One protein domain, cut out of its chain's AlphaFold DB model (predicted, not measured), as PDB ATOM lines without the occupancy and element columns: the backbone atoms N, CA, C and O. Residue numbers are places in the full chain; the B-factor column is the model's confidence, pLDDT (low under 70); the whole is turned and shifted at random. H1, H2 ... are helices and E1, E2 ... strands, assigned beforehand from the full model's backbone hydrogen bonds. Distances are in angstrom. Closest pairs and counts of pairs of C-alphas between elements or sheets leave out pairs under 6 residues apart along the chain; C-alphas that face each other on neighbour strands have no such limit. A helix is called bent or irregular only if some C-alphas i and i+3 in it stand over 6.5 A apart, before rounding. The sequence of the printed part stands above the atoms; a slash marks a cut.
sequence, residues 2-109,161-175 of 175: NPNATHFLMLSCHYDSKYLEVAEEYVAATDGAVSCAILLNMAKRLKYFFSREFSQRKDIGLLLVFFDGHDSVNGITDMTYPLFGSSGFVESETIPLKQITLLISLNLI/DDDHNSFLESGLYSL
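What this domain is: This is residues 2 to 109 and 161 to 175 of the 175 residues of the protein "Glutaminyl-peptide cyclotransferase" of Drosophila grimshawi (UniProt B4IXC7). A small parallel sheet of three strands has the long helix H1 over one face and the short helix H3 over the other, as three layers, with H4 beside H3. Two long links, residues 15 to 28 and 68 to 83, reach toward one end of the longest axis, and H2 lies toward the other. The 123 printed residues, under half in named elements, run E1 H1 H2 E2 H3 E3 H4, sheet order E2 E1 E3, class mixed. It is compact, radius of gyration of the C-alphas 15.6 A, but elongated, 50 by 31 by 20 A.

How they stand to each other: E1, residues 7 to 14, is the inner strand. H1, residues 29 to 45, is on the sheet at a height over the sheet of 9.4 A; its closest C-alpha to E1 is Gly 32, 5.0 A from His 14. H1 is irregular, with C-alphas 31 and 34 7.2 A apart. H2, residues 47 to 52, is not on the sheet; it is close but not clearly touching H1, closest C-alphas Ala 43 and Phe 50, 7.9 A. E2, residues 60 to 67, is parallel to E1, N 63 and O 9 being 2.9 A apart. E1, H1, H2, E2 form a strand-helix-strand unit, parallel neighbours joined through helices, with a right-handed crossover. H3, residues 84 to 91, is on the opposite face from H1; the closest C-alphas of E2 and H3 are Phe 67 and Gly 85, 5.1 A. E3, residues 100 to 105, is parallel to E1, N 104 and O 10 being 2.8 A apart. E2, H3, E3 form a split unit, E1 between its strands, also right-handed. H4, residues 165 to 168, touches H3, closest C-alphas Ser 87 and Ser 166, 5.4 A. In H2 and H3 every O i to N i+4 pair is within hydrogen-bond range, in H1 10 of 13; H4 is too short for one.

Where its parts are: E1 runs 22.5 A from C-alpha 7 at (141.422, 140.918, 163.196), H1 21.5 A, H2 8.5 A, E2 21.9 A, H3 10.3 A, E3 13.2 A, and H4 5.0 A to C-alpha 168 at (153.110, 153.795, 162.303).

The domain as a whole: The C-alphas farthest apart, Val 22 and Gln 56, are 50.1 A apart. Residues 110 to 160 are not printed; C-alphas 109 and 161 are 15.4 A apart across the cut. The links E1 to H1 and E2 to H3 are long. Residues 75 to 80 have pLDDT under 70.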
ATOM      1  N   ASN A   2     136.138 139.661 172.471       87.25
ATOM      2  CA  ASN A   2     136.382 138.646 171.429       87.25
ATOM      3  C   ASN A   2     137.878 138.353 171.129       87.25
ATOM      4  O   ASN A   2     138.403 138.822 170.124       87.25
ATOM      5  N   PRO A   3     138.579 137.590 171.992       85.50
ATOM      6  CA  PRO A   3     140.015 137.326 171.839       85.50
ATOM      7  C   PRO A   3     140.361 136.346 170.706       85.50
ATOM      8  O   PRO A   3     141.517 136.254 170.325       85.50
ATOM      9  N   ASN A   4     139.377 135.613 170.176       88.50
ATOM     10  CA  ASN A   4     139.585 134.607 169.128       88.50
ATOM     11  C   ASN A   4     139.284 135.153 167.721       88.50
ATOM     12  O   ASN A   4     139.138 134.371 166.781       88.50
ATOM     13  N   ALA A   5     139.107 136.470 167.590       94.69
ATOM     14  CA  ALA A   5     138.900 137.112 166.302       94.69
ATOM     15  C   ALA A   5     140.154 137.021 165.427       94.69
ATOM     16  O   ALA A   5     141.270 136.935 165.932       94.69
ATOM     17  N   THR A   6     139.969 137.071 164.108       94.75
ATOM     18  CA  THR A   6     141.095 137.094 163.164       94.75
ATOM     19  C   THR A   6     141.727 138.473 163.017       94.75
ATOM     20  O   THR A   6     142.917 138.551 162.717       94.75
ATOM     21  N   HIS A   7     140.950 139.539 163.231       96.56
ATOM     22  CA  HIS A   7     141.422 140.918 163.196       96.56
ATOM     23  C   HIS A   7     140.920 141.717 164.398       96.56
ATOM     24  O   HIS A   7     139.924 141.360 165.029       96.56
ATOM     25  N   PHE A   8     141.581 142.830 164.697       97.00
ATOM     26  CA  PHE A   8     141.292 143.670 165.847       97.00
ATOM     27  C   PHE A   8     141.237 145.147 165.466       97.00
ATOM     28  O   PHE A   8     142.119 145.662 164.781       97.00
ATOM     29  N   LEU A   9     140.212 145.834 165.970       96.94
ATOM     30  CA  LEU A   9     140.246 147.280 166.157       96.94
ATOM     31  C   LEU A   9     140.899 147.558 167.512       96.94
ATOM     32  O   LEU A   9     140.494 146.966 168.518       96.94
ATOM     33  N   MET A  10     141.886 148.445 167.543       97.44
ATOM     34  CA  MET A  10     142.583 148.827 168.765       97.44
ATOM     35  C   MET A  10     142.271 150.273 169.125       97.44
ATOM     36  O   MET A  10     142.419 151.160 168.295       97.44
ATOM     37  N   LEU A  11     141.837 150.493 170.366       98.12
ATOM     38  CA  LEU A  11     141.701 151.821 170.958       98.12
ATOM     39  C   LEU A  11     142.723 151.960 172.083       98.12
ATOM     40  O   LEU A  11     142.795 151.067 172.939       98.12
ATOM     41  N   SER A  12     143.468 153.061 172.098       97.88
ATOM     42  CA  SER A  12     144.508 153.313 173.098       97.88
ATOM     43  C   SER A  12     144.367 154.651 173.817       97.88
ATOM     44  O   SER A  12     143.766 155.594 173.310       97.88
ATOM     45  N   CYS A  13     144.923 154.698 175.023       98.00
ATOM     46  CA  CYS A  13     145.320 155.894 175.767       98.00
ATOM     47  C   CYS A  13     146.593 155.539 176.555       98.00
ATOM     48  O   CYS A  13     146.896 154.349 176.702       98.00
ATOM     49  N   HIS A  14     147.279 156.524 177.125       97.19
ATOM     50  CA  HIS A  14     148.255 156.290 178.190       97.19
ATOM     51  C   HIS A  14     147.641 156.611 179.555       97.19
ATOM     52  O   HIS A  14     146.758 157.464 179.661       97.19
ATOM     53  N   TYR A  15     148.048 155.876 180.592       96.31
ATOM     54  CA  TYR A  15     147.509 156.053 181.948       96.31
ATOM     55  C   TYR A  15     148.513 156.662 182.930       96.31
ATOM     56  O   TYR A  15     148.106 157.087 184.015       96.31
ATOM     57  N   ASP A  16     149.799 156.676 182.583       93.62
ATOM     58  CA  ASP A  16     150.821 157.380 183.341       93.62
ATOM     59  C   ASP A  16     150.682 158.894 183.165       93.62
ATOM     60  O   ASP A  16     150.185 159.386 182.153       93.62
ATOM     61  N   SER A  17     151.113 159.630 184.183       90.44
ATOM     62  CA  SER A  17     151.155 161.089 184.187       90.44
ATOM     63  C   SER A  17     152.597 161.560 184.252       90.44
ATOM     64  O   SER A  17     153.380 161.021 185.042       90.44
ATOM     65  N   LYS A  18     152.915 162.632 183.524       87.38
ATOM     66  CA  LYS A  18     154.225 163.278 183.584       87.38
ATOM     67  C   LYS A  18     154.689 163.553 185.009       87.38
ATOM     68  O   LYS A  18     153.982 164.183 185.797       87.38
ATOM     69  N   TYR A  19     155.919 163.154 185.319       85.38
ATOM     70  CA  TYR A  19     156.553 163.570 186.561       85.38
ATOM     71  C   TYR A  19     157.017 165.026 186.447       85.38
ATOM     72  O   TYR A  19     157.849 165.365 185.603       85.38
ATOM     73  N   LEU A  20     156.492 165.889 187.316       83.94
ATOM     74  CA  LEU A  20     156.857 167.300 187.394       83.94
ATOM     75  C   LEU A  20     157.455 167.601 188.771       83.94
ATOM     76  O   LEU A  20     156.733 167.614 189.764       83.94
ATOM     77  N   GLU A  21     158.751 167.927 188.827       81.81
ATOM     78  CA  GLU A  21     159.446 168.252 190.091       81.81
ATOM     79  C   GLU A  21     158.772 169.387 190.877       81.81
ATOM     80  O   GLU A  21     158.825 169.430 192.102       81.81
ATOM     81  N   VAL A  22     158.135 170.320 190.167       82.06
ATOM     82  CA  VAL A  22     157.487 171.509 190.742       82.06
ATOM     83  C   VAL A  22     156.003 171.314 191.061       82.06
ATOM     84  O   VAL A  22     155.373 172.234 191.581       82.06
ATOM     85  N   ALA A  23     155.420 170.159 190.728       81.94
ATOM     86  CA  ALA A  23     153.987 169.913 190.855       81.94
ATOM     87  C   ALA A  23     153.714 168.463 191.283       81.94
ATOM     88  O   ALA A  23     153.296 167.634 190.479       81.94
ATOM     89  N   GLU A  24     153.906 168.186 192.577       75.44
ATOM     90  CA  GLU A  24     153.679 166.860 193.185       75.44
ATOM     91  C   GLU A  24     152.247 166.326 192.980       75.44
ATOM     92  O   GLU A  24     152.039 165.117 192.953       75.44
ATOM     93  N   GLU A  25     151.260 167.212 192.796       85.19
ATOM     94  CA  GLU A  25     149.849 166.867 192.560       85.19
ATOM     95  C   GLU A  25     149.423 167.037 191.087       85.19
ATOM     96  O   GLU A  25     148.248 167.276 190.796       85.19
ATOM     97  N   TYR A  26     150.352 166.965 190.128       87.81
ATOM     98  CA  TYR A  26     149.987 167.031 188.713       87.81
ATOM     99  C   TYR A  26     149.161 165.807 188.303       87.81
ATOM    100  O   TYR A  26     149.649 164.683 188.268       87.81
ATOM    101  N   VAL A  27     147.887 166.040 187.984       88.31
ATOM    102  CA  VAL A  27     146.926 164.975 187.653       88.31
ATOM    103  C   VAL A  27     146.781 164.706 186.158       88.31
ATOM    104  O   VAL A  27     146.059 163.782 185.799       88.31
ATOM    105  N   ALA A  28     147.388 165.534 185.296       90.81
ATOM    106  CA  ALA A  28     147.353 165.356 183.841       90.81
ATOM    107  C   ALA A  28     145.926 165.119 183.282       90.81
ATOM    108  O   ALA A  28     145.690 164.229 182.478       90.81
ATOM    109  N   ALA A  29     144.921 165.884 183.735       95.38
ATOM    110  CA  ALA A  29     143.512 165.521 183.515       95.38
ATOM    111  C   ALA A  29     143.141 165.280 182.036       95.38
ATOM    112  O   ALA A  29     142.419 164.335 181.725       95.38
ATOM    113  N   THR A  30     143.620 166.127 181.124       95.75
ATOM    114  CA  THR A  30     143.368 165.984 179.679       95.75
ATOM    115  C   THR A  30     144.358 165.058 178.978       95.75
ATOM    116  O   THR A  30     144.108 164.636 177.856       95.75
ATOM    117  N   ASP A  31     145.473 164.778 179.632       93.62
ATOM    118  CA  ASP A  31     146.672 164.134 179.112       93.62
ATOM    119  C   ASP A  31     146.690 162.695 179.648       93.62
ATOM    120  O   ASP A  31     147.165 162.406 180.742       93.62
ATOM    121  N   GLY A  32     145.946 161.832 178.953       94.62
ATOM    122  CA  GLY A  32     145.698 160.440 179.340       94.62
ATOM    123  C   GLY A  32     144.441 160.203 180.191       94.62
ATOM    124  O   GLY A  32     143.606 159.360 179.843       94.62
ATOM    125  N   ALA A  33     144.216 160.954 181.277       97.06
ATOM    126  CA  ALA A  33     143.184 160.584 182.262       97.06
ATOM    127  C   ALA A  33     141.739 160.593 181.705       97.06
ATOM    128  O   ALA A  33     140.999 159.612 181.861       97.06
ATOM    129  N   VAL A  34     141.319 161.667 181.025       98.25
ATOM    130  CA  VAL A  34     140.003 161.731 180.357       98.25
ATOM    131  C   VAL A  34     139.893 160.690 179.241       98.25
ATOM    132  O   VAL A  34     138.860 160.026 179.140       98.25
ATOM    133  N   SER A  35     140.943 160.489 178.443       98.06
ATOM    134  CA  SER A  35     140.974 159.480 177.376       98.06
ATOM    135  C   SER A  35     140.726 158.073 177.917       98.06
ATOM    136  O   SER A  35     139.845 157.354 177.437       98.06
ATOM    137  N   CYS A  36     141.414 157.699 178.993       98.50
ATOM    138  CA  CYS A  36     141.219 156.404 179.625       98.50
ATOM    139  C   CYS A  36     139.821 156.260 180.238       98.50
ATOM    140  O   CYS A  36     139.188 155.204 180.109       98.50
ATOM    141  N   ALA A  37     139.272 157.331 180.820       98.62
ATOM    142  CA  ALA A  37     137.885 157.343 181.276       98.62
ATOM    143  C   ALA A  37     136.885 157.153 180.119       98.62
ATOM    144  O   ALA A  37     135.905 156.420 180.283       98.62
ATOM    145  N   ILE A  38     137.127 157.747 178.943       98.56
ATOM    146  CA  ILE A  38     136.299 157.566 177.738       98.56
ATOM    147  C   ILE A  38     136.285 156.096 177.309       98.56
ATOM    148  O   ILE A  38     135.200 155.539 177.116       98.56
ATOM    149  N   LEU A  39     137.449 155.442 177.224       98.44
ATOM    150  CA  LEU A  39     137.544 154.033 176.822       98.44
ATOM    151  C   LEU A  39     136.798 153.105 177.790       98.44
ATOM    152  O   LEU A  39     136.002 152.254 177.374       98.44
ATOM    153  N   LEU A  40     136.990 153.303 179.097       98.44
ATOM    154  CA  LEU A  40     136.295 152.532 180.130       98.44
ATOM    155  C   LEU A  40     134.784 152.798 180.120       98.44
ATOM    156  O   LEU A  40     133.980 151.864 180.237       98.44
ATOM    157  N   ASN A  41     134.372 154.056 179.944       98.56
ATOM    158  CA  ASN A  41     132.964 154.418 179.848       98.56
ATOM    159  C   ASN A  41     132.316 153.802 178.601       98.56
ATOM    160  O   ASN A  41     131.226 153.243 178.704       98.56
ATOM    161  N   MET A  42     132.988 153.800 177.447       97.88
ATOM    162  CA  MET A  42     132.506 153.122 176.243       97.88
ATOM    163  C   MET A  42     132.276 151.627 176.507       97.88
ATOM    164  O   MET A  42     131.181 151.116 176.249       97.88
ATOM    165  N   ALA A  43     133.256 150.936 177.099       96.56
ATOM    166  CA  ALA A  43     133.130 149.526 177.478       96.56
ATOM    167  C   ALA A  43     131.932 149.282 178.412       96.56
ATOM    168  O   ALA A  43     131.175 148.320 178.243       96.56
ATOM    169  N   LYS A  44     131.717 150.184 179.375       97.75
ATOM    170  CA  LYS A  44     130.589 150.127 180.308       97.75
ATOM    171  C   LYS A  44     129.244 150.334 179.612       97.75
ATOM    172  O   LYS A  44     128.313 149.566 179.868       97.75
ATOM    173  N   ARG A  45     129.118 151.361 178.767       97.88
ATOM    174  CA  ARG A  45     127.865 151.745 178.094       97.88
ATOM    175  C   ARG A  45     127.454 150.734 177.028       97.88
ATOM    176  O   ARG A  45     126.267 150.453 176.893       97.88
ATOM    177  N   LEU A  46     128.421 150.126 176.345       96.31
ATOM    178  CA  LEU A  46     128.194 149.133 175.292       96.31
ATOM    179  C   LEU A  46     128.269 147.677 175.788       96.31
ATOM    180  O   LEU A  46     128.229 146.749 174.983       96.31
ATOM    181  N   LYS A  47     128.319 147.441 177.110       95.94
ATOM    182  CA  LYS A  47     128.474 146.103 177.718       95.94
ATOM    183  C   LYS A  47     127.542 145.042 177.121       95.94
ATOM    184  O   LYS A  47     127.968 143.908 176.895       95.94
ATOM    185  N   TYR A  48     126.266 145.364 176.908       96.12
ATOM    186  CA  TYR A  48     125.292 144.391 176.398       96.12
ATOM    187  C   TYR A  48     125.557 144.015 174.942       96.12
ATOM    188  O   TYR A  48     125.590 142.826 174.634       96.12
ATOM    189  N   PHE A  49     125.818 145.005 174.088       95.75
ATOM    190  CA  PHE A  49     126.236 144.771 172.709       95.75
ATOM    191  C   PHE A  49     127.506 143.913 172.677       95.75
ATOM    192  O   PHE A  49     127.551 142.879 172.011       95.75
ATOM    193  N   PHE A  50     128.500 144.273 173.494       94.38
ATOM    194  CA  PHE A  50     129.769 143.566 173.522       94.38
ATOM    195  C   PHE A  50     129.679 142.122 174.018       94.38
ATOM    196  O   PHE A  50     130.322 141.234 173.463       94.38
ATOM    197  N   SER A  51     128.888 141.873 175.061       91.88
ATOM    198  CA  SER A  51     128.756 140.534 175.649       91.88
ATOM    199  C   SER A  51     127.857 139.600 174.846       91.88
ATOM    200  O   SER A  51     128.052 138.386 174.928       91.88
ATOM    201  N   ARG A  52     126.897 140.127 174.075       92.31
ATOM    202  CA  ARG A  52     125.896 139.314 173.372       92.31
ATOM    203  C   ARG A  52     126.139 139.199 171.876       92.31
ATOM    204  O   ARG A  52     126.092 138.093 171.359       92.31
ATOM    205  N   GLU A  53     126.342 140.321 171.199       92.81
ATOM    206  CA  GLU A  53     126.391 140.374 169.736       92.81
ATOM    207  C   GLU A  53     127.837 140.367 169.248       92.81
ATOM    208  O   GLU A  53     128.241 139.499 168.477       92.81
ATOM    209  N   PHE A  54     128.656 141.287 169.761       93.69
ATOM    210  CA  PHE A  54     130.044 141.433 169.326       93.69
ATOM    211  C   PHE A  54     130.905 140.210 169.674       93.69
ATOM    212  O   PHE A  54     131.750 139.805 168.884       93.69
ATOM    213  N   SER A  55     130.670 139.582 170.832       91.69
ATOM    214  CA  SER A  55     131.398 138.386 171.281       91.69
ATOM    215  C   SER A  55     131.221 137.168 170.368       91.69
ATOM    216  O   SER A  55     132.030 136.245 170.435       91.69
ATOM    217  N   GLN A  56     130.181 137.154 169.530       91.44
ATOM    218  CA  GLN A  56     129.879 136.059 168.603       91.44
ATOM    219  C   GLN A  56     130.521 136.245 167.225       91.44
ATOM    220  O   GLN A  56     130.514 135.315 166.412       91.44
ATOM    221  N   ARG A  57     131.069 137.433 166.941       93.69
ATOM    222  CA  ARG A  57     131.816 137.696 165.706       93.69
ATOM    223  C   ARG A  57     133.055 136.802 165.658       93.69
ATOM    224  O   ARG A  57     133.590 136.405 166.687       93.69
ATOM    225  N   LYS A  58     133.522 136.458 164.462       93.00
ATOM    226  CA  LYS A  58     134.768 135.678 164.272       93.00
ATOM    227  C   LYS A  58     135.843 136.464 163.533       93.00
ATOM    228  O   LYS A  58     137.014 136.117 163.572       93.00
ATOM    229  N   ASP A  59     135.415 137.506 162.845       95.38
ATOM    230  CA  ASP A  59     136.207 138.340 161.960       95.38
ATOM    231  C   ASP A  59     136.873 139.503 162.696       95.38
ATOM    232  O   ASP A  59     138.015 139.825 162.383       95.38
ATOM    233  N   ILE A  60     136.197 140.094 163.689       96.12
ATOM    234  CA  ILE A  60     136.683 141.286 164.392       96.12
ATOM    235  C   ILE A  60     136.567 141.179 165.916       96.12
ATOM    236  O   ILE A  60     135.562 140.713 166.468       96.12
ATOM    237  N   GLY A  61     137.623 141.624 166.588       95.88
ATOM    238  CA  GLY A  61     137.721 141.833 168.024       95.88
ATOM    239  C   GLY A  61     138.021 143.293 168.353       95.88
ATOM    240  O   GLY A  61     138.307 144.107 167.477       95.88
ATOM    241  N   LEU A  62     137.927 143.628 169.638       96.19
ATOM    242  CA  LEU A  62     138.203 144.969 170.155       96.19
ATOM    243  C   LEU A  62     139.244 144.884 171.268       96.19
ATOM    244  O   LEU A  62     139.033 144.167 172.261       96.19
ATOM    245  N   LEU A  63     140.320 145.647 171.105       96.12
ATOM    246  CA  LEU A  63     141.388 145.835 172.079       96.12
ATOM    247  C   LEU A  63     141.246 147.216 172.708       96.12
ATOM    248  O   LEU A  63     141.089 148.206 172.001       96.12
ATOM    249  N   LEU A  64     141.285 147.252 174.035       97.38
ATOM    250  CA  LEU A  64     141.444 148.481 174.803       97.38
ATOM    251  C   LEU A  64     142.814 148.380 175.453       97.38
ATOM    252  O   LEU A  64     143.030 147.459 176.245       97.38
ATOM    253  N   VAL A  65     143.727 149.262 175.069       97.50
ATOM    254  CA  VAL A  65     145.117 149.233 175.522       97.50
ATOM    255  C   VAL A  65     145.409 150.522 176.276       97.50
ATOM    256  O   VAL A  65     145.044 151.604 175.832       97.50
ATOM    257  N   PHE A  66     146.015 150.382 177.447       98.00
ATOM    258  CA  PHE A  66     146.351 151.482 178.342       98.00
ATOM    259  C   PHE A  66     147.869 151.451 178.488       98.00
ATOM    260  O   PHE A  66     148.388 150.577 179.185       98.00
ATOM    261  N   PHE A  67     148.565 152.306 177.746       97.38
ATOM    262  CA  PHE A  67     150.022 152.335 177.736       97.38
ATOM    263  C   PHE A  67     150.580 152.969 179.007       97.38
ATOM    264  O   PHE A  67     149.936 153.808 179.634       97.38
ATOM    265  N   ASP A  68     151.765 152.497 179.378       95.19
ATOM    266  CA  ASP A  68     152.581 153.002 180.477       95.19
ATOM    267  C   ASP A  68     153.874 153.586 179.907       95.19
ATOM    268  O   ASP A  68     154.337 153.149 178.847       95.19
ATOM    269  N   GLY A  69     154.500 154.500 180.639       92.25
ATOM    270  CA  GLY A  69     155.735 155.155 180.224       92.25
ATOM    271  C   GLY A  69     155.592 155.896 178.897       92.25
ATOM    272  O   GLY A  69     156.527 155.860 178.090       92.25
ATOM    273  N   HIS A  70     154.432 156.515 178.664       91.38
ATOM    274  CA  HIS A  70     154.250 157.515 177.617       91.38
ATOM    275  C   HIS A  70     155.135 158.725 177.910       91.38
ATOM    276  O   HIS A  70     155.841 159.210 177.027       91.38
ATOM    277  N   ASP A  71     155.157 159.158 179.173       86.94
ATOM    278  CA  ASP A  71     155.884 160.332 179.630       86.94
ATOM    279  C   ASP A  71     157.195 160.003 180.355       86.94
ATOM    280  O   ASP A  71     157.423 158.915 180.895       86.94
ATOM    281  N   SER A  72     158.093 160.993 180.398       75.25
ATOM    282  CA  SER A  72     159.344 160.868 181.140       75.25
ATOM    283  C   SER A  72     159.100 160.882 182.656       75.25
ATOM    284  O   SER A  72     158.403 161.731 183.214       75.25
ATOM    285  N   VAL A  73     159.742 159.940 183.349       72.88
ATOM    286  CA  VAL A  73     159.705 159.818 184.821       72.88
ATOM    287  C   VAL A  73     160.901 160.484 185.510       72.88
ATOM    288  O   VAL A  73     161.010 160.467 186.732       72.88
ATOM    289  N   ASN A  74     161.837 161.042 184.739       71.00
ATOM    290  CA  ASN A  74     163.122 161.547 185.235       71.00
ATOM    291  C   ASN A  74     163.143 163.065 185.491       71.00
ATOM    292  O   ASN A  74     164.207 163.603 185.784       71.00
ATOM    293  N   GLY A  75     162.006 163.757 185.354       63.81
ATOM    294  CA  GLY A  75     161.893 165.208 185.566       63.81
ATOM    295  C   GLY A  75     162.510 166.055 184.453       63.81
ATOM    296  O   GLY A  75     162.425 167.281 184.488       63.81
ATOM    297  N   ILE A  76     163.100 165.417 183.438       64.12
ATOM    298  CA  ILE A  76     163.638 166.097 182.268       64.12
ATOM    299  C   ILE A  76     162.476 166.345 181.311       64.12
ATOM    300  O   ILE A  76     161.855 165.410 180.797       64.12
ATOM    301  N   THR A  77     162.198 167.622 181.056       58.78
ATOM    302  CA  THR A  77     161.291 168.078 179.999       58.78
ATOM    303  C   THR A  77     161.985 167.942 178.647       58.78
ATOM    304  O   THR A  77     162.283 168.942 177.991       58.78
ATOM    305  N   ASP A  78     162.345 166.717 178.271       61.12
ATOM    306  CA  ASP A  78     162.794 166.464 176.911       61.12
ATOM    307  C   ASP A  78     161.583 166.535 175.972       61.12
ATOM    308  O   ASP A  78     160.455 166.250 176.384       61.12
ATOM    309  N   MET A  79     161.802 166.960 174.728       59.75
ATOM    310  CA  MET A  79     160.717 167.053 173.736       59.75
ATOM    311  C   MET A  79     160.368 165.692 173.122       59.75
ATOM    312  O   MET A  79     159.420 165.603 172.351       59.75
ATOM    313  N   THR A  80     161.133 164.646 173.440       67.44
ATOM    314  CA  THR A  80     160.930 163.292 172.924       67.44
ATOM    315  C   THR A  80     160.218 162.432 173.962       67.44
ATOM    316  O   THR A  80     160.723 162.247 175.073       67.44
ATOM    317  N   TYR A  81     159.061 161.888 173.589       79.75
ATOM    318  CA  TYR A  81     158.328 160.941 174.424       79.75
ATOM    319  C   TYR A  81     159.069 159.595 174.491       79.75
ATOM    320  O   TYR A  81     159.499 159.089 173.452       79.75
ATOM    321  N   PRO A  82     159.251 158.999 175.684       86.38
ATOM    322  CA  PRO A  82     159.913 157.703 175.827       86.38
ATOM    323  C   PRO A  82     159.130 156.532 175.224       86.38
ATOM    324  O   PRO A  82     159.758 155.581 174.761       86.38
ATOM    325  N   LEU A  83     157.789 156.587 175.238       91.69
ATOM    326  CA  LEU A  83     156.899 155.608 174.597       91.69
ATOM    327  C   LEU A  83     157.237 154.145 174.946       91.69
ATOM    328  O   LEU A  83     157.213 153.252 174.092       91.69
ATOM    329  N   PHE A  84     157.608 153.881 176.204       92.94
ATOM    330  CA  PHE A  84     158.133 152.573 176.604       92.94
ATOM    331  C   PHE A  84     157.086 151.467 176.453       92.94
ATOM    332  O   PHE A  84     157.397 150.376 175.969       92.94
ATOM    333  N   GLY A  85     155.841 151.734 176.856       94.81
ATOM    334  CA  GLY A  85     154.752 150.768 176.780       94.81
ATOM    335  C   GLY A  85     154.329 150.452 175.348       94.81
ATOM    336  O   GLY A  85     154.177 149.278 175.007       94.81
ATOM    337  N   SER A  86     154.165 151.468 174.501       95.56
ATOM    338  CA  SER A  86     153.788 151.304 173.090       95.56
ATOM    339  C   SER A  86     154.889 150.620 172.281       95.56
ATOM    340  O   SER A  86     154.613 149.648 171.572       95.56
ATOM    341  N   SER A  87     156.147 151.023 172.467       94.62
ATOM    342  CA  SER A  87     157.298 150.367 171.834       94.62
ATOM    343  C   SER A  87     157.446 148.916 172.295       94.62
ATOM    344  O   SER A  87     157.533 148.006 171.472       94.62
ATOM    345  N   GLY A  88     157.350 148.657 173.603       95.56
ATOM    346  CA  GLY A  88     157.380 147.296 174.141       95.56
ATOM    347  C   GLY A  88     156.215 146.424 173.656       95.56
ATOM    348  O   GLY A  88     156.391 145.223 173.433       95.56
ATOM    349  N   PHE A  89     155.026 146.995 173.443       95.94
ATOM    350  CA  PHE A  89     153.880 146.273 172.879       95.94
ATOM    351  C   PHE A  89     154.165 145.791 171.452       95.94
ATOM    352  O   PHE A  89     153.876 144.636 171.125       95.94
ATOM    353  N   VAL A  90     154.742 146.666 170.625       95.31
ATOM    354  CA  VAL A  90     155.150 146.373 169.247       95.31
ATOM    355  C   VAL A  90     156.258 145.320 169.217       95.31
ATOM    356  O   VAL A  90     156.110 144.305 168.539       95.31
ATOM    357  N   GLU A  91     157.324 145.507 169.998       94.31
ATOM    358  CA  GLU A  91     158.481 144.602 170.036       94.31
ATOM    359  C   GLU A  91     158.137 143.206 170.561       94.31
ATOM    360  O   GLU A  91     158.635 142.200 170.056       94.31
ATOM    361  N   SER A  92     157.281 143.129 171.584       93.06
ATOM    362  CA  SER A  92     156.855 141.853 172.169       93.06
ATOM    363  C   SER A  92     155.859 141.087 171.297       93.06
ATOM    364  O   SER A  92     155.564 139.932 171.607       93.06
ATOM    365  N   GLU A  93     155.315 141.726 170.253       85.56
ATOM    366  CA  GLU A  93     154.195 141.228 169.451       85.56
ATOM    367  C   GLU A  93     153.057 140.675 170.327       85.56
ATOM    368  O   GLU A  93     152.497 139.612 170.041       85.56
ATOM    369  N   THR A  94     152.697 141.399 171.402       83.62
ATOM    370  CA  THR A  94     151.641 140.986 172.356       83.62
ATOM    371  C   THR A  94     150.383 140.515 171.621       83.62
ATOM    372  O   THR A  94     149.755 139.521 171.991       83.62
ATOM    373  N   ILE A  95     150.051 141.214 170.532       88.75
ATOM    374  CA  ILE A  95     149.190 140.726 169.461       88.75
ATOM    375  C   ILE A  95     149.949 140.932 168.148       88.75
ATOM    376  O   ILE A  95     150.501 142.017 167.954       88.75
ATOM    377  N   PRO A  96     149.966 139.950 167.223       92.38
ATOM    378  CA  PRO A  96     150.641 140.129 165.945       92.38
ATOM    379  C   PRO A  96     150.092 141.362 165.225       92.38
ATOM    380  O   PRO A  96     148.901 141.397 164.912       92.38
ATOM    381  N   LEU A  97     150.945 142.348 164.925       92.75
ATOM    382  CA  LEU A  97     150.514 143.644 164.381       92.75
ATOM    383  C   LEU A  97     149.671 143.519 163.111       92.75
ATOM    384  O   LEU A  97     148.699 144.242 162.940       92.75
ATOM    385  N   LYS A  98     149.960 142.518 162.271       93.50
ATOM    386  CA  LYS A  98     149.172 142.191 161.069       93.50
ATOM    387  C   LYS A  98     147.702 141.840 161.337       93.50
ATOM    388  O   LYS A  98     146.911 141.798 160.401       93.50
ATOM    389  N   GLN A  99     147.349 141.493 162.575       95.44
ATOM    390  CA  GLN A  99     145.966 141.247 162.989       95.44
ATOM    391  C   GLN A  99     145.280 142.538 163.444       95.44
ATOM    392  O   GLN A  99     144.056 142.579 163.502       95.44
ATOM    393  N   ILE A 100     146.017 143.602 163.752       96.56
ATOM    394  CA  ILE A 100     145.439 144.897 164.099       96.56
ATOM    395  C   ILE A 100     145.149 145.631 162.789       96.56
ATOM    396  O   ILE A 100     146.019 145.787 161.942       96.56
ATOM    397  N   THR A 101     143.894 146.017 162.572       95.75
ATOM    398  CA  THR A 101     143.467 146.673 161.322       95.75
ATOM    399  C   THR A 101     143.613 148.186 161.388       95.75
ATOM    400  O   THR A 101     143.884 148.828 160.378       95.75
ATOM    401  N   LEU A 102     143.391 148.749 162.572       96.75
ATOM    402  CA  LEU A 102     143.420 150.179 162.830       96.75
ATOM    403  C   LEU A 102     143.724 150.398 164.310       96.75
ATOM    404  O   LEU A 102     143.110 149.750 165.167       96.75
ATOM    405  N   LEU A 103     144.636 151.325 164.575       96.94
ATOM    406  CA  LEU A 103     144.815 151.959 165.872       96.94
ATOM    407  C   LEU A 103     144.030 153.274 165.893       96.94
ATOM    408  O   LEU A 103     144.123 154.047 164.947       96.94
ATOM    409  N   ILE A 104     143.260 153.519 166.949       97.12
ATOM    410  CA  ILE A 104     142.690 154.836 167.250       97.12
ATOM    411  C   ILE A 104     143.262 155.273 168.595       97.12
ATOM    412  O   ILE A 104     142.949 154.647 169.617       97.12
ATOM    413  N   SER A 105     144.095 156.312 168.598       96.12
ATOM    414  CA  SER A 105     144.743 156.797 169.821       96.12
ATOM    415  C   SER A 105     144.001 158.005 170.378       96.12
ATOM    416  O   SER A 105     143.708 158.962 169.668       96.12
ATOM    417  N   LEU A 106     143.645 157.957 171.662       96.81
ATOM    418  CA  LEU A 106     142.965 159.052 172.341       96.81
ATOM    419  C   LEU A 106     143.956 159.756 173.262       96.81
ATOM    420  O   LEU A 106     144.305 159.221 174.317       96.81
ATOM    421  N   ASN A 107     144.303 160.997 172.931       93.25
ATOM    422  CA  ASN A 107     145.101 161.858 173.795       93.25
ATOM    423  C   ASN A 107     144.612 163.318 173.784       93.25
ATOM    424  O   ASN A 107     143.865 163.733 172.892       93.25
ATOM    425  N   LEU A 108     144.998 164.083 174.810       93.75
ATOM    426  CA  LEU A 108     144.740 165.518 174.971       93.75
ATOM    427  C   LEU A 108     143.249 165.902 174.883       93.75
ATOM    428  O   LEU A 108     142.875 166.938 174.327       93.75
ATOM    429  N   ILE A 109     142.369 165.077 175.458       96.06
ATOM    430  CA  ILE A 109     140.910 165.259 175.414       96.06
ATOM    431  C   ILE A 109     140.405 165.910 176.707       96.06
ATOM    432  O   ILE A 109     140.720 165.469 177.804       96.06
ATOM    433  N   ASP A 161     153.896 163.824 168.151       83.62
ATOM    434  CA  ASP A 161     154.554 162.623 168.662       83.62
ATOM    435  C   ASP A 161     153.760 162.042 169.838       83.62
ATOM    436  O   ASP A 161     153.481 162.747 170.807       83.62
ATOM    437  N   ASP A 162     153.375 160.771 169.729       91.12
ATOM    438  CA  ASP A 162     152.505 160.070 170.680       91.12
ATOM    439  C   ASP A 162     152.676 158.541 170.507       91.12
ATOM    440  O   ASP A 162     153.402 158.072 169.625       91.12
ATOM    441  N   ASP A 163     151.986 157.738 171.318       93.00
ATOM    442  CA  ASP A 163     152.062 156.271 171.348       93.00
ATOM    443  C   ASP A 163     151.780 155.596 170.001       93.00
ATOM    444  O   ASP A 163     152.207 154.461 169.780       93.00
ATOM    445  N   HIS A 164     151.067 156.255 169.080       93.94
ATOM    446  CA  HIS A 164     150.817 155.699 167.750       93.94
ATOM    447  C   HIS A 164     152.075 155.628 166.882       93.94
ATOM    448  O   HIS A 164     152.094 154.839 165.934       93.94
ATOM    449  N   ASN A 165     153.130 156.388 167.194       92.69
ATOM    450  CA  ASN A 165     154.356 156.428 166.398       92.69
ATOM    451  C   ASN A 165     155.014 155.048 166.287       92.69
ATOM    452  O   ASN A 165     155.305 154.602 165.175       92.69
ATOM    453  N   SER A 166     155.137 154.311 167.399       93.12
ATOM    454  CA  SER A 166     155.705 152.950 167.408       93.12
ATOM    455  C   SER A 166     154.955 151.997 166.458       93.12
ATOM    456  O   SER A 166     155.528 151.057 165.897       93.12
ATOM    457  N   PHE A 167     153.660 152.244 166.241       94.81
ATOM    458  CA  PHE A 167     152.808 151.458 165.352       94.81
ATOM    459  C   PHE A 167     152.895 151.915 163.893       94.81
ATOM    460  O   PHE A 167     152.952 151.063 162.999       94.81
ATOM    461  N   LEU A 168     152.930 153.229 163.644       92.75
ATOM    462  CA  LEU A 168     153.110 153.795 162.303       92.75
ATOM    463  C   LEU A 168     154.430 153.343 161.677       92.75
ATOM    464  O   LEU A 168     154.445 152.920 160.520       92.75
ATOM    465  N   GLU A 169     155.521 153.374 162.446       91.56
ATOM    466  CA  GLU A 169     156.843 152.902 162.007       91.56
ATOM    467  C   GLU A 169     156.830 151.417 161.622       91.56
ATOM    468  O   GLU A 169     157.565 150.980 160.734       91.56
ATOM    469  N   SER A 170     155.924 150.651 162.233       90.19
ATOM    470  CA  SER A 170     155.690 149.235 161.947       90.19
ATOM    471  C   SER A 170     154.644 148.991 160.845       90.19
ATOM    472  O   SER A 170     154.297 147.843 160.559       90.19
ATOM    473  N   GLY A 171     154.141 150.051 160.203       91.88
ATOM    474  CA  GLY A 171     153.224 149.994 159.063       91.88
ATOM    475  C   GLY A 171     151.739 149.846 159.409       91.88
ATOM    476  O   GLY A 171     150.943 149.572 158.508       91.88
ATOM    477  N   LEU A 172     151.345 150.006 160.677       94.62
ATOM    478  CA  LEU A 172     149.936 150.000 161.079       94.62
ATOM    479  C   LEU A 172     149.289 151.365 160.800       94.62
ATOM    480  O   LEU A 172     149.906 152.403 161.008       94.62
ATOM    481  N   TYR A 173     148.030 151.379 160.358       93.75
ATOM    482  CA  TYR A 173     147.276 152.623 160.189       93.75
ATOM    483  C   TYR A 173     146.792 153.181 161.535       93.75
ATOM    484  O   TYR A 173     146.288 152.424 162.369       93.75
ATOM    485  N   SER A 174     146.891 154.505 161.697       93.00
ATOM    486  CA  SER A 174     146.460 155.248 162.888       93.00
ATOM    487  C   SER A 174     145.353 156.260 162.568       93.00
ATOM    488  O   SER A 174     145.248 156.741 161.431       93.00
ATOM    489  N   LEU A 175     144.524 156.569 163.565       91.19
ATOM    490  CA  LEU A 175     143.514 157.627 163.579       91.19
ATOM    491  C   LEU A 175     143.594 158.408 164.893       91.19
ATOM    492  O   LEU A 175     143.643 157.750 165.960       91.19
TER     493      LEU A 175